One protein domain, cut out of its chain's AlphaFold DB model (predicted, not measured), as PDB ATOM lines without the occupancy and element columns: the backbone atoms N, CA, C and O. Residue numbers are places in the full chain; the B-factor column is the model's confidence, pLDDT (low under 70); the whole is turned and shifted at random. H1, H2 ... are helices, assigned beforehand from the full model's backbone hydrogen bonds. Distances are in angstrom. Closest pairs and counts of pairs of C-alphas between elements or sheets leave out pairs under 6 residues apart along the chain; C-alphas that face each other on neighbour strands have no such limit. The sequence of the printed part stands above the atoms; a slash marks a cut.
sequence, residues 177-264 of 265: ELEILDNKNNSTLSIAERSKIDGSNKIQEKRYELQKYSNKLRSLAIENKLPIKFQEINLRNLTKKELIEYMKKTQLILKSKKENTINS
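Overview. This is residues 177 to 264 of the 265 residues of an uncharacterized protein of Mesoplasma tabanidae (UniProt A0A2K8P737). Two long helices, H4 and H2, lie side by side and run the same way, with little H3 packed on residues 218 to 222 of H2 and short H1 set crosswise near the beginning of H4; residues 259 to 264 stick out beyond. The 88 printed residues include four named helices, in the order H1, H2, H3, H4, and no named strand: all helix. The whole is elongated, 46 by 27 by 22 A, and only just compact, close to loose, with a radius of gyration of the C-alphas of 14.1 A.

Arrangement. H4, residues 240 to 262, touches H2, residues 207 to 223, at a shallow tilt of 30 degrees, the same way; their closest C-alphas, Ser 214 and Met 247, are 5.6 A apart. H3, residues 228 to 231, touches H2 at residues 218 to 222 alone, closest at C-alphas Ile 222 and Gln 231, 5.3 A. H1, residues 191 to 197, is close to but not clearly touching H4, about perpendicular at 87 degrees, with the C-alphas of Ser 195 and Lys 240 closest at 7.4 A. H1 and H3 are apart. In H1, H2 and H4 every O i to N i+4 pair is within hydrogen-bond range; H3 is too short for one.

Along the chain. H4 is 33.4 A long, from C-alpha 240 at (-10.909, -20.292, 14.785) to C-alpha 262 at (5.327, -15.611, 43.652). H2 is 24.3 A, H1 10.1 A and H3 5.0 A.

Size, cuts and confidence. The farthest C-alphas, Glu 193 and Ser 264, are 46.7 A apart. The printed part has no cut, and no link is long. Residues 177 to 188 and 259 to 264 have pLDDT under 70.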
ATOM      1  N   GLU A 177      -4.080  -7.453  12.968       52.78
ATOM      2  CA  GLU A 177      -4.663  -7.079  14.249       52.78
ATOM      3  C   GLU A 177      -6.142  -6.714  14.059       52.78
ATOM      4  O   GLU A 177      -6.491  -5.787  13.331       52.78
ATOM      5  N   LEU A 178      -7.033  -7.489  14.677       55.56
ATOM      6  CA  LEU A 178      -8.426  -7.104  14.853       55.56
ATOM      7  C   LEU A 178      -8.657  -6.920  16.353       55.56
ATOM      8  O   LEU A 178      -8.423  -7.831  17.150       55.56
ATOM      9  N   GLU A 179      -9.148  -5.747  16.747       52.03
ATOM     10  CA  GLU A 179      -9.675  -5.494  18.090       52.03
ATOM     11  C   GLU A 179     -10.949  -6.330  18.308       52.03
ATOM     12  O   GLU A 179     -12.080  -5.904  18.095       52.03
ATOM     13  N   ILE A 180     -10.763  -7.592  18.687       53.41
ATOM     14  CA  ILE A 180     -11.839  -8.595  18.720       53.41
ATOM     15  C   ILE A 180     -12.713  -8.515  19.982       53.41
ATOM     16  O   ILE A 180     -13.806  -9.076  20.010       53.41
ATOM     17  N   LEU A 181     -12.287  -7.808  21.032       50.72
ATOM     18  CA  LEU A 181     -13.008  -7.830  22.313       50.72
ATOM     19  C   LEU A 181     -14.123  -6.783  22.457       50.72
ATOM     20  O   LEU A 181     -14.940  -6.954  23.356       50.72
ATOM     21  N   ASP A 182     -14.221  -5.799  21.559       48.97
ATOM     22  CA  ASP A 182     -15.255  -4.746  21.613       48.97
ATOM     23  C   ASP A 182     -16.234  -4.769  20.431       48.97
ATOM     24  O   ASP A 182     -17.037  -3.852  20.245       48.97
ATOM     25  N   ASN A 183     -16.234  -5.840  19.633       49.59
ATOM     26  CA  ASN A 183     -16.975  -5.856  18.379       49.59
ATOM     27  C   ASN A 183     -18.477  -6.159  18.572       49.59
ATOM     28  O   ASN A 183     -18.991  -7.215  18.197       49.59
ATOM     29  N   LYS A 184     -19.208  -5.187  19.136       49.88
ATOM     30  CA  LYS A 184     -20.683  -5.116  19.149       49.88
ATOM     31  C   LYS A 184     -21.296  -5.094  17.739       49.88
ATOM     32  O   LYS A 184     -22.484  -5.373  17.601       49.88
ATOM     33  N   ASN A 185     -20.499  -4.824  16.703       48.56
ATOM     34  CA  ASN A 185     -20.985  -4.543  15.350       48.56
ATOM     35  C   ASN A 185     -21.050  -5.764  14.413       48.56
ATOM     36  O   ASN A 185     -21.513  -5.626  13.289       48.56
ATOM     37  N   ASN A 186     -20.651  -6.961  14.866       51.09
ATOM     38  CA  ASN A 186     -20.661  -8.193  14.053       51.09
ATOM     39  C   ASN A 186     -21.690  -9.249  14.509       51.09
ATOM     40  O   ASN A 186     -21.638 -10.401  14.075       51.09
ATOM     41  N   SER A 187     -22.630  -8.883  15.386       56.38
ATOM     42  CA  SER A 187     -23.603  -9.811  15.989       56.38
ATOM     43  C   SER A 187     -24.628 -10.398  15.007       56.38
ATOM     44  O   SER A 187     -25.302 -11.368  15.349       56.38
ATOM     45  N   THR A 188     -24.730  -9.859  13.790       66.25
ATOM     46  CA  THR A 188     -25.684 -10.296  12.758       66.25
ATOM     47  C   THR A 188     -25.143 -11.381  11.824       66.25
ATOM     48  O   THR A 188     -25.938 -12.067  11.186       66.25
ATOM     49  N   LEU A 189     -23.819 -11.578  11.753       73.19
ATOM     50  CA  LEU A 189     -23.192 -12.531  10.829       73.19
ATOM     51  C   LEU A 189     -22.951 -13.900  11.474       73.19
ATOM     52  O   LEU A 189     -22.440 -14.025  12.598       73.19
ATOM     53  N   SER A 190     -23.243 -14.956  10.716       84.12
ATOM     54  CA  SER A 190     -22.978 -16.330  11.137       84.12
ATOM     55  C   SER A 190     -21.470 -16.586  11.297       84.12
ATOM     56  O   SER A 190     -20.621 -15.913  10.712       84.12
ATOM     57  N   ILE A 191     -21.102 -17.609  12.078       83.62
ATOM     58  CA  ILE A 191     -19.690 -18.002  12.274       83.62
ATOM     59  C   ILE A 191     -19.013 -18.311  10.929       83.62
ATOM     60  O   ILE A 191     -17.834 -18.008  10.754       83.62
ATOM     61  N   ALA A 192     -19.748 -18.905   9.984       83.38
ATOM     62  CA  ALA A 192     -19.232 -19.269   8.668       83.38
ATOM     63  C   ALA A 192     -18.888 -18.037   7.816       83.38
ATOM     64  O   ALA A 192     -17.865 -18.033   7.131       83.38
ATOM     65  N   GLU A 193     -19.706 -16.986   7.887       82.25
ATOM     66  CA  GLU A 193     -19.464 -15.716   7.195       82.25
ATOM     67  C   GLU A 193     -18.311 -14.953   7.844       82.25
ATOM     68  O   GLU A 193     -17.372 -14.561   7.152       82.25
ATOM     69  N   ARG A 194     -18.305 -14.849   9.181       83.50
ATOM     70  CA  ARG A 194     -17.196 -14.226   9.923       83.50
ATOM     71  C   ARG A 194     -15.862 -14.918   9.652       83.50
ATOM     72  O   ARG A 194     -14.868 -14.236   9.439       83.50
ATOM     73  N   SER A 195     -15.865 -16.250   9.540       83.50
ATOM     74  CA  SER A 195     -14.653 -17.037   9.267       83.50
ATOM     75  C   SER A 195     -14.056 -16.816   7.866       83.50
ATOM     76  O   SER A 195     -12.884 -17.132   7.634       83.50
ATOM     77  N   LYS A 196     -14.854 -16.317   6.906       83.81
ATOM     78  CA  LYS A 196     -14.372 -15.914   5.571       83.81
ATOM     79  C   LYS A 196     -13.690 -14.548   5.623       83.81
ATOM     80  O   LYS A 196     -12.669 -14.368   4.970       83.81
ATOM     81  N   ILE A 197     -14.254 -13.625   6.401       80.81
ATOM     82  CA  ILE A 197     -13.802 -12.233   6.512       80.81
ATOM     83  C   ILE A 197     -12.512 -12.142   7.336       80.81
ATOM     84  O   ILE A 197     -11.561 -11.487   6.924       80.81
ATOM     85  N   ASP A 198     -12.447 -12.836   8.473       74.38
ATOM     86  CA  ASP A 198     -11.305 -12.773   9.398       74.38
ATOM     87  C   ASP A 198     -10.136 -13.709   9.022       74.38
ATOM     88  O   ASP A 198      -9.109 -13.740   9.705       74.38
ATOM     89  N   GLY A 199     -10.288 -14.490   7.946       79.62
ATOM     90  CA  GLY A 199      -9.296 -15.454   7.466       79.62
ATOM     91  C   GLY A 199      -9.245 -16.779   8.238       79.62
ATOM     92  O   GLY A 199      -8.416 -17.630   7.909       79.62
ATOM     93  N   SER A 200     -10.138 -17.014   9.205       84.19
ATOM     94  CA  SER A 200     -10.189 -18.246  10.011       84.19
ATOM     95  C   SER A 200     -10.357 -19.522   9.187       84.19
ATOM     96  O   SER A 200      -9.956 -20.596   9.638       84.19
ATOM     97  N   ASN A 201     -10.927 -19.435   7.982       83.56
ATOM     98  CA  ASN A 201     -11.050 -20.581   7.074       83.56
ATOM     99  C   ASN A 201      -9.697 -21.140   6.607       83.56
ATOM    100  O   ASN A 201      -9.635 -22.299   6.202       83.56
ATOM    101  N   LYS A 202      -8.615 -20.355   6.694       86.88
ATOM    102  CA  LYS A 202      -7.252 -20.801   6.366       86.88
ATOM    103  C   LYS A 202      -6.619 -21.652   7.480       86.88
ATOM    104  O   LYS A 202      -5.628 -22.336   7.240       86.88
ATOM    105  N   ILE A 203      -7.201 -21.649   8.685       87.38
ATOM    106  CA  ILE A 203      -6.741 -22.457   9.820       87.38
ATOM    107  C   ILE A 203      -7.236 -23.893   9.632       87.38
ATOM    108  O   ILE A 203      -8.445 -24.164   9.631       87.38
ATOM    109  N   GLN A 204      -6.294 -24.824   9.484       90.62
ATOM    110  CA  GLN A 204      -6.579 -26.218   9.131       90.62
ATOM    111  C   GLN A 204      -6.959 -27.063  10.351       90.62
ATOM    112  O   GLN A 204      -7.639 -28.079  10.207       90.62
ATOM    113  N   GLU A 205      -6.585 -26.632  11.556       90.25
ATOM    114  CA  GLU A 205      -6.868 -27.342  12.799       90.25
ATOM    115  C   GLU A 205      -8.365 -27.522  12.978       90.25
ATOM    116  O   GLU A 205      -9.199 -26.643  12.694       90.25
ATOM    117  N   LYS A 206      -8.718 -28.703  13.476       91.94
ATOM    118  CA  LYS A 206     -10.106 -29.019  13.756       91.94
ATOM    119  C   LYS A 206     -10.575 -28.127  14.900       91.94
ATOM    120  O   LYS A 206      -9.916 -27.975  15.924       91.94
ATOM    121  N   ARG A 207     -11.767 -27.552  14.743       90.62
ATOM    122  CA  ARG A 207     -12.344 -26.607  15.712       90.62
ATOM    123  C   ARG A 207     -12.420 -27.183  17.130       90.62
ATOM    124  O   ARG A 207     -12.217 -26.442  18.088       90.62
ATOM    125  N   TYR A 208     -12.686 -28.484  17.267       90.62
ATOM    126  CA  TYR A 208     -12.759 -29.129  18.579       90.62
ATOM    127  C   TYR A 208     -11.417 -29.092  19.328       90.62
ATOM    128  O   TYR A 208     -11.423 -29.028  20.553       90.62
ATOM    129  N   GLU A 209     -10.276 -29.103  18.627       89.69
ATOM    130  CA  GLU A 209      -8.948 -29.061  19.258       89.69
ATOM    131  C   GLU A 209      -8.700 -27.686  19.870       89.69
ATOM    132  O   GLU A 209      -8.388 -27.584  21.055       89.69
ATOM    133  N   LEU A 210      -8.984 -26.625  19.112       91.25
ATOM    134  CA  LEU A 210      -8.926 -25.245  19.601       91.25
ATOM    135  C   LEU A 210      -9.871 -25.033  20.793       91.25
ATOM    136  O   LEU A 210      -9.493 -24.435  21.800       91.25
ATOM    137  N   GLN A 211     -11.090 -25.572  20.721       91.38
ATOM    138  CA  GLN A 211     -12.050 -25.484  21.821       91.38
ATOM    139  C   GLN A 211     -11.627 -26.294  23.051       91.38
ATOM    140  O   GLN A 211     -11.925 -25.875  24.168       91.38
ATOM    141  N   LYS A 212     -10.935 -27.427  22.892       91.62
ATOM    142  CA  LYS A 212     -10.431 -28.233  24.015       91.62
ATOM    143  C   LYS A 212      -9.473 -27.413  24.882       91.62
ATOM    144  O   LYS A 212      -9.681 -27.328  26.092       91.62
ATOM    145  N   TYR A 213      -8.475 -26.771  24.275       90.00
ATOM    146  CA  TYR A 213      -7.511 -25.930  24.998       90.00
ATOM    147  C   TYR A 213      -8.133 -24.614  25.489       90.00
ATOM    148  O   TYR A 213      -7.905 -24.221  26.633       90.00
ATOM    149  N   SER A 214      -9.028 -24.003  24.705       91.12
ATOM    150  CA  SER A 214      -9.783 -22.815  25.135       91.12
ATOM    151  C   SER A 214     -10.642 -23.086  26.373       91.12
ATOM    152  O   SER A 214     -10.655 -22.284  27.303       91.12
ATOM    153  N   ASN A 215     -11.337 -24.229  26.430       92.12
ATOM    154  CA  ASN A 215     -12.134 -24.605  27.599       92.12
ATOM    155  C   ASN A 215     -11.256 -24.875  28.828       92.12
ATOM    156  O   ASN A 215     -11.617 -24.438  29.918       92.12
ATOM    157  N   LYS A 216     -10.100 -25.538  28.659       89.25
ATOM    158  CA  LYS A 216      -9.121 -25.736  29.744       89.25
ATOM    159  C   LYS A 216      -8.677 -24.390  30.340       89.25
ATOM    160  O   LYS A 216      -8.733 -24.215  31.556       89.25
ATOM    161  N   LEU A 217      -8.306 -23.422  29.496       90.00
ATOM    162  CA  LEU A 217      -7.904 -22.078  29.935       90.00
ATOM    163  C   LEU A 217      -9.061 -21.296  30.566       90.00
ATOM    164  O   LEU A 217      -8.857 -20.627  31.576       90.00
ATOM    165  N   ARG A 218     -10.284 -21.430  30.042       91.19
ATOM    166  CA  ARG A 218     -11.482 -20.820  30.638       91.19
ATOM    167  C   ARG A 218     -11.757 -21.347  32.044       91.19
ATOM    168  O   ARG A 218     -12.071 -20.567  32.936       91.19
ATOM    169  N   SER A 219     -11.613 -22.654  32.267       88.81
ATOM    170  CA  SER A 219     -11.745 -23.246  33.605       88.81
ATOM    171  C   SER A 219     -10.731 -22.655  34.588       88.81
ATOM    172  O   SER A 219     -11.110 -22.284  35.698       88.81
ATOM    173  N   LEU A 220      -9.476 -22.480  34.160       87.75
ATOM    174  CA  LEU A 220      -8.454 -21.802  34.964       87.75
ATOM    175  C   LEU A 220      -8.772 -20.313  35.177       87.75
ATOM    176  O   LEU A 220      -8.521 -19.791  36.260       87.75
ATOM    177  N   ALA A 221      -9.346 -19.631  34.183       87.88
ATOM    178  CA  ALA A 221      -9.757 -18.230  34.286       87.88
ATOM    179  C   ALA A 221     -10.867 -18.017  35.330       87.88
ATOM    180  O   ALA A 221     -10.810 -17.046  36.089       87.88
ATOM    181  N   ILE A 222     -11.840 -18.932  35.390       87.81
ATOM    182  CA  ILE A 222     -12.904 -18.947  36.407       87.81
ATOM    183  C   ILE A 222     -12.295 -19.166  37.795       87.81
ATOM    184  O   ILE A 222     -12.550 -18.394  38.717       87.81
ATOM    185  N   GLU A 223     -11.437 -20.177  37.937       85.12
ATOM    186  CA  GLU A 223     -10.798 -20.500  39.216       85.12
ATOM    187  C   GLU A 223      -9.932 -19.344  39.744       85.12
ATOM    188  O   GLU A 223      -9.979 -19.011  40.929       85.12
ATOM    189  N   ASN A 224      -9.198 -18.671  38.854       84.81
ATOM    190  CA  ASN A 224      -8.357 -17.520  39.184       84.81
ATOM    191  C   ASN A 224      -9.127 -16.192  39.254       84.81
ATOM    192  O   ASN A 224      -8.494 -15.147  39.435       84.81
ATOM    193  N   LYS A 225     -10.460 -16.200  39.120       87.94
ATOM    194  CA  LYS A 225     -11.317 -15.002  39.174       87.94
ATOM    195  C   LYS A 225     -10.832 -13.888  38.235       87.94
ATOM    196  O   LYS A 225     -10.638 -12.748  38.657       87.94
ATOM    197  N   LEU A 226     -10.551 -14.226  36.976       87.56
ATOM    198  CA  LEU A 226     -10.212 -13.232  35.947       87.56
ATOM    199  C   LEU A 226     -11.420 -12.330  35.621       87.56
ATOM    200  O   LEU A 226     -12.528 -12.624  36.056       87.56
ATOM    201  N   PRO A 227     -11.277 -11.231  34.865       88.06
ATOM    202  CA  PRO A 227     -12.437 -10.430  34.463       88.06
ATOM    203  C   PRO A 227     -13.528 -11.275  33.776       88.06
ATOM    204  O   PRO A 227     -13.205 -12.183  33.007       88.06
ATOM    205  N   ILE A 228     -14.809 -10.958  34.020       84.88
ATOM    206  CA  ILE A 228     -15.991 -11.728  33.557       84.88
ATOM    207  C   ILE A 228     -15.925 -12.050  32.056       84.88
ATOM    208  O   ILE A 228     -16.234 -13.168  31.648       84.88
ATOM    209  N   LYS A 229     -15.398 -11.120  31.246       86.12
ATOM    210  CA  LYS A 229     -15.196 -11.290  29.798       86.12
ATOM    211  C   LYS A 229     -14.378 -12.526  29.400       86.12
ATOM    212  O   LYS A 229     -14.539 -13.023  28.294       86.12
ATOM    213  N   PHE A 230     -13.517 -13.042  30.280       85.75
ATOM    214  CA  PHE A 230     -12.742 -14.263  30.036       85.75
ATOM    215  C   PHE A 230     -13.394 -15.521  30.618       85.75
ATOM    216  O   PHE A 230     -13.046 -16.625  30.201       85.75
ATOM    217  N   GLN A 231     -14.318 -15.359  31.567       87.19
ATOM    218  CA  GLN A 231     -15.000 -16.451  32.261       87.19
ATOM    219  C   GLN A 231     -16.258 -16.907  31.515       87.19
ATOM    220  O   GLN A 231     -16.458 -18.103  31.310       87.19
ATOM    221  N   GLU A 232     -17.086 -15.956  31.079       87.25
ATOM    222  CA  GLU A 232     -18.436 -16.218  30.556       87.25
ATOM    223  C   GLU A 232     -18.516 -16.194  29.025       87.25
ATOM    224  O   GLU A 232     -19.589 -16.323  28.437       87.25
ATOM    225  N   ILE A 233     -17.373 -16.076  28.346       87.56
ATOM    226  CA  ILE A 233     -17.336 -16.049  26.886       87.56
ATOM    227  C   ILE A 233     -17.881 -17.356  26.289       87.56
ATOM    228  O   ILE A 233     -17.520 -18.475  26.689       87.56
ATOM    229  N   ASN A 234     -18.748 -17.219  25.285       88.19
ATOM    230  CA  ASN A 234     -19.274 -18.358  24.548       88.19
ATOM    231  C   ASN A 234     -18.285 -18.802  23.461       88.19
ATOM    232  O   ASN A 234     -18.374 -18.398  22.302       88.19
ATOM    233  N   LEU A 235     -17.378 -19.709  23.830       89.00
ATOM    234  CA  LEU A 235     -16.362 -20.288  22.939       89.00
ATOM    235  C   LEU A 235     -16.951 -21.003  21.707       89.00
ATOM    236  O   LEU A 235     -16.257 -21.207  20.709       89.00
ATOM    237  N   ARG A 236     -18.233 -21.398  21.740       87.94
ATOM    238  CA  ARG A 236     -18.896 -22.004  20.574       87.94
ATOM    239  C   ARG A 236     -19.190 -20.991  19.481       87.94
ATOM    240  O   ARG A 236     -19.261 -21.401  18.327       87.94
ATOM    241  N   ASN A 237     -19.294 -19.713  19.831       88.44
ATOM    242  CA  ASN A 237     -19.609 -18.633  18.905       88.44
ATOM    243  C   ASN A 237     -18.364 -17.921  18.361       88.44
ATOM    244  O   ASN A 237     -18.513 -17.017  17.544       88.44
ATOM    245  N   LEU A 238     -17.160 -18.332  18.769       88.06
ATOM    246  CA  LEU A 238     -15.910 -17.723  18.312       88.06
ATOM    247  C   LEU A 238     -15.394 -18.371  17.024       88.06
ATOM    248  O   LEU A 238     -15.458 -19.590  16.891       88.06
ATOM    249  N   THR A 239     -14.858 -17.628  16.068       89.88
ATOM    250  CA  THR A 239     -14.147 -18.196  14.910       89.88
ATOM    251  C   THR A 239     -12.843 -18.887  15.345       89.88
ATOM    252  O   THR A 239     -12.457 -18.863  16.516       89.88
ATOM    253  N   LYS A 240     -12.161 -19.593  14.432       90.50
ATOM    254  CA  LYS A 240     -10.909 -20.292  14.785       90.50
ATOM    255  C   LYS A 240      -9.806 -19.306  15.189       90.50
ATOM    256  O   LYS A 240      -9.085 -19.586  16.142       90.50
ATOM    257  N   LYS A 241      -9.715 -18.155  14.516       86.94
ATOM    258  CA  LYS A 241      -8.784 -17.073  14.857       86.94
ATOM    259  C   LYS A 241      -9.124 -16.454  16.212       86.94
ATOM    260  O   LYS A 241      -8.249 -16.364  17.068       86.94
ATOM    261  N   GLU A 242     -10.400 -16.145  16.452       86.81
ATOM    262  CA  GLU A 242     -10.875 -15.614  17.739       86.81
ATOM    263  C   GLU A 242     -10.581 -16.577  18.910       86.81
ATOM    264  O   GLU A 242     -10.214 -16.137  19.998       86.81
ATOM    265  N   LEU A 243     -10.683 -17.897  18.697       89.69
ATOM    266  CA  LEU A 243     -10.295 -18.897  19.701       89.69
ATOM    267  C   LEU A 243      -8.794 -18.849  20.022       89.69
ATOM    268  O   LEU A 243      -8.428 -18.906  21.193       89.69
ATOM    269  N   ILE A 244      -7.928 -18.737  19.011       89.00
ATOM    270  CA  ILE A 244      -6.470 -18.650  19.210       89.00
ATOM    271  C   ILE A 244      -6.108 -17.379  19.982       89.00
ATOM    272  O   ILE A 244      -5.362 -17.442  20.960       89.00
ATOM    273  N   GLU A 245      -6.699 -16.243  19.618       88.38
ATOM    274  CA  GLU A 245      -6.490 -14.992  20.349       88.38
ATOM    275  C   GLU A 245      -7.006 -15.036  21.785       88.38
ATOM    276  O   GLU A 245      -6.338 -14.539  22.697       88.38
ATOM    277  N   TYR A 246      -8.179 -15.634  22.006       90.50
ATOM    278  CA  TYR A 246      -8.709 -15.839  23.349       90.50
ATOM    279  C   TYR A 246      -7.728 -16.647  24.203       90.50
ATOM    280  O   TYR A 246      -7.432 -16.252  25.333       90.50
ATOM    281  N   MET A 247      -7.206 -17.753  23.661       91.88
ATOM    282  CA  MET A 247      -6.236 -18.602  24.351       91.88
ATOM    283  C   MET A 247      -4.972 -17.812  24.716       91.88
ATOM    284  O   MET A 247      -4.575 -17.826  25.881       91.88
ATOM    285  N   LYS A 248      -4.419 -17.040  23.772       89.56
ATOM    286  CA  LYS A 248      -3.255 -16.168  23.990       89.56
ATOM    287  C   LYS A 248      -3.488 -15.147  25.106       89.56
ATOM    288  O   LYS A 248      -2.741 -15.107  26.083       89.56
ATOM    289  N   LYS A 249      -4.540 -14.329  24.987       88.88
ATOM    290  CA  LYS A 249      -4.853 -13.260  25.958       88.88
ATOM    291  C   LYS A 249      -5.103 -13.836  27.352       88.88
ATOM    292  O   LYS A 249      -4.581 -13.321  28.337       88.88
ATOM    293  N   THR A 250      -5.858 -14.929  27.433       86.94
ATOM    294  CA  THR A 250      -6.166 -15.593  28.706       86.94
ATOM    295  C   THR A 250      -4.909 -16.172  29.344       86.94
ATOM    296  O   THR A 250      -4.696 -15.988  30.540       86.94
ATOM    297  N   GLN A 251      -4.047 -16.823  28.560       88.94
ATOM    298  CA  GLN A 251      -2.783 -17.355  29.056       88.94
ATOM    299  C   GLN A 251      -1.851 -16.260  29.583       88.94
ATOM    300  O   GLN A 251      -1.316 -16.410  30.680       88.94
ATOM    301  N   LEU A 252      -1.674 -15.162  28.842       87.75
ATOM    302  CA  LEU A 252      -0.819 -14.044  29.263       87.75
ATOM    303  C   LEU A 252      -1.260 -13.475  30.617       87.75
ATOM    304  O   LEU A 252      -0.433 -13.250  31.498       87.75
ATOM    305  N   ILE A 253      -2.571 -13.311  30.813       86.31
ATOM    306  CA  ILE A 253      -3.138 -12.831  32.081       86.31
ATOM    307  C   ILE A 253      -2.949 -13.862  33.204       86.31
ATOM    308  O   ILE A 253      -2.660 -13.496  34.344       86.31
ATOM    309  N   LEU A 254      -3.105 -15.158  32.911       85.62
ATOM    310  CA  LEU A 254      -2.864 -16.219  33.896       85.62
ATOM    311  C   LEU A 254      -1.387 -16.279  34.321       85.62
ATOM    312  O   LEU A 254      -1.111 -16.488  35.503       85.62
ATOM    313  N   LYS A 255      -0.447 -16.050  33.395       84.00
ATOM    314  CA  LYS A 255       0.995 -15.991  33.680       84.00
ATOM    315  C   LYS A 255       1.381 -14.783  34.527       84.00
ATOM    316  O   LYS A 255       1.984 -14.966  35.582       84.00
ATOM    317  N   SER A 256       0.967 -13.579  34.131       82.12
ATOM    318  CA  SER A 256       1.310 -12.353  34.869       82.12
ATOM    319  C   SER A 256       0.774 -12.375  36.304       82.12
ATOM    320  O   SER A 256       1.430 -11.924  37.242       82.12
ATOM    321  N   LYS A 257      -0.396 -12.985  36.522       76.25
ATOM    322  CA  LYS A 257      -0.950 -13.178  37.866       76.25
ATOM    323  C   LYS A 257      -0.144 -14.184  38.696       76.25
ATOM    324  O   LYS A 257       0.011 -13.981  39.901       76.25
ATOM    325  N   LYS A 258       0.395 -15.242  38.078       70.56
ATOM    326  CA  LYS A 258       1.258 -16.233  38.745       70.56
ATOM    327  C   LYS A 258       2.568 -15.596  39.222       70.56
ATOM    328  O   LYS A 258       2.926 -15.779  40.381       70.56
ATOM    329  N   GLU A 259       3.221 -14.798  38.380       67.62
ATOM    330  CA  GLU A 259       4.475 -14.094  38.709       67.62
ATOM    331  C   GLU A 259       4.289 -13.093  39.861       67.62
ATOM    332  O   GLU A 259       5.063 -13.091  40.819       67.62
ATOM    333  N   ASN A 260       3.185 -12.341  39.860       62.53
ATOM    334  CA  ASN A 260       2.851 -11.420  40.953       62.53
ATOM    335  C   ASN A 260       2.538 -12.130  42.285       62.53
ATOM    336  O   ASN A 260       2.742 -11.562  43.357       62.53
ATOM    337  N   THR A 261       2.052 -13.375  42.243       58.28
ATOM    338  CA  THR A 261       1.746 -14.172  43.449       58.28
ATOM    339  C   THR A 261       2.996 -14.847  44.034       58.28
ATOM    340  O   THR A 261       3.018 -15.179  45.216       58.28
ATOM    341  N   ILE A 262       4.036 -15.057  43.219       56.12
ATOM    342  CA  ILE A 262       5.327 -15.611  43.652       56.12
ATOM    343  C   ILE A 262       6.205 -14.513  44.270       56.12
ATOM    344  O   ILE A 262       6.825 -14.759  45.293       56.12
ATOM    345  N   ASN A 263       6.184 -13.292  43.723       48.16
ATOM    346  CA  ASN A 263       6.976 -12.159  44.227       48.16
ATOM    347  C   ASN A 263       6.372 -11.445  45.457       48.16
ATOM    348  O   ASN A 263       6.970 -10.505  45.971       48.16
ATOM    349  N   SER A 264       5.175 -11.842  45.905       44.41
ATOM    350  CA  SER A 264       4.475 -11.271  47.073       44.41
ATOM    351  C   SER A 264       4.421 -12.209  48.288       44.41
ATOM    352  O   SER A 264       3.759 -11.890  49.278       44.41
TER     353      SER A 264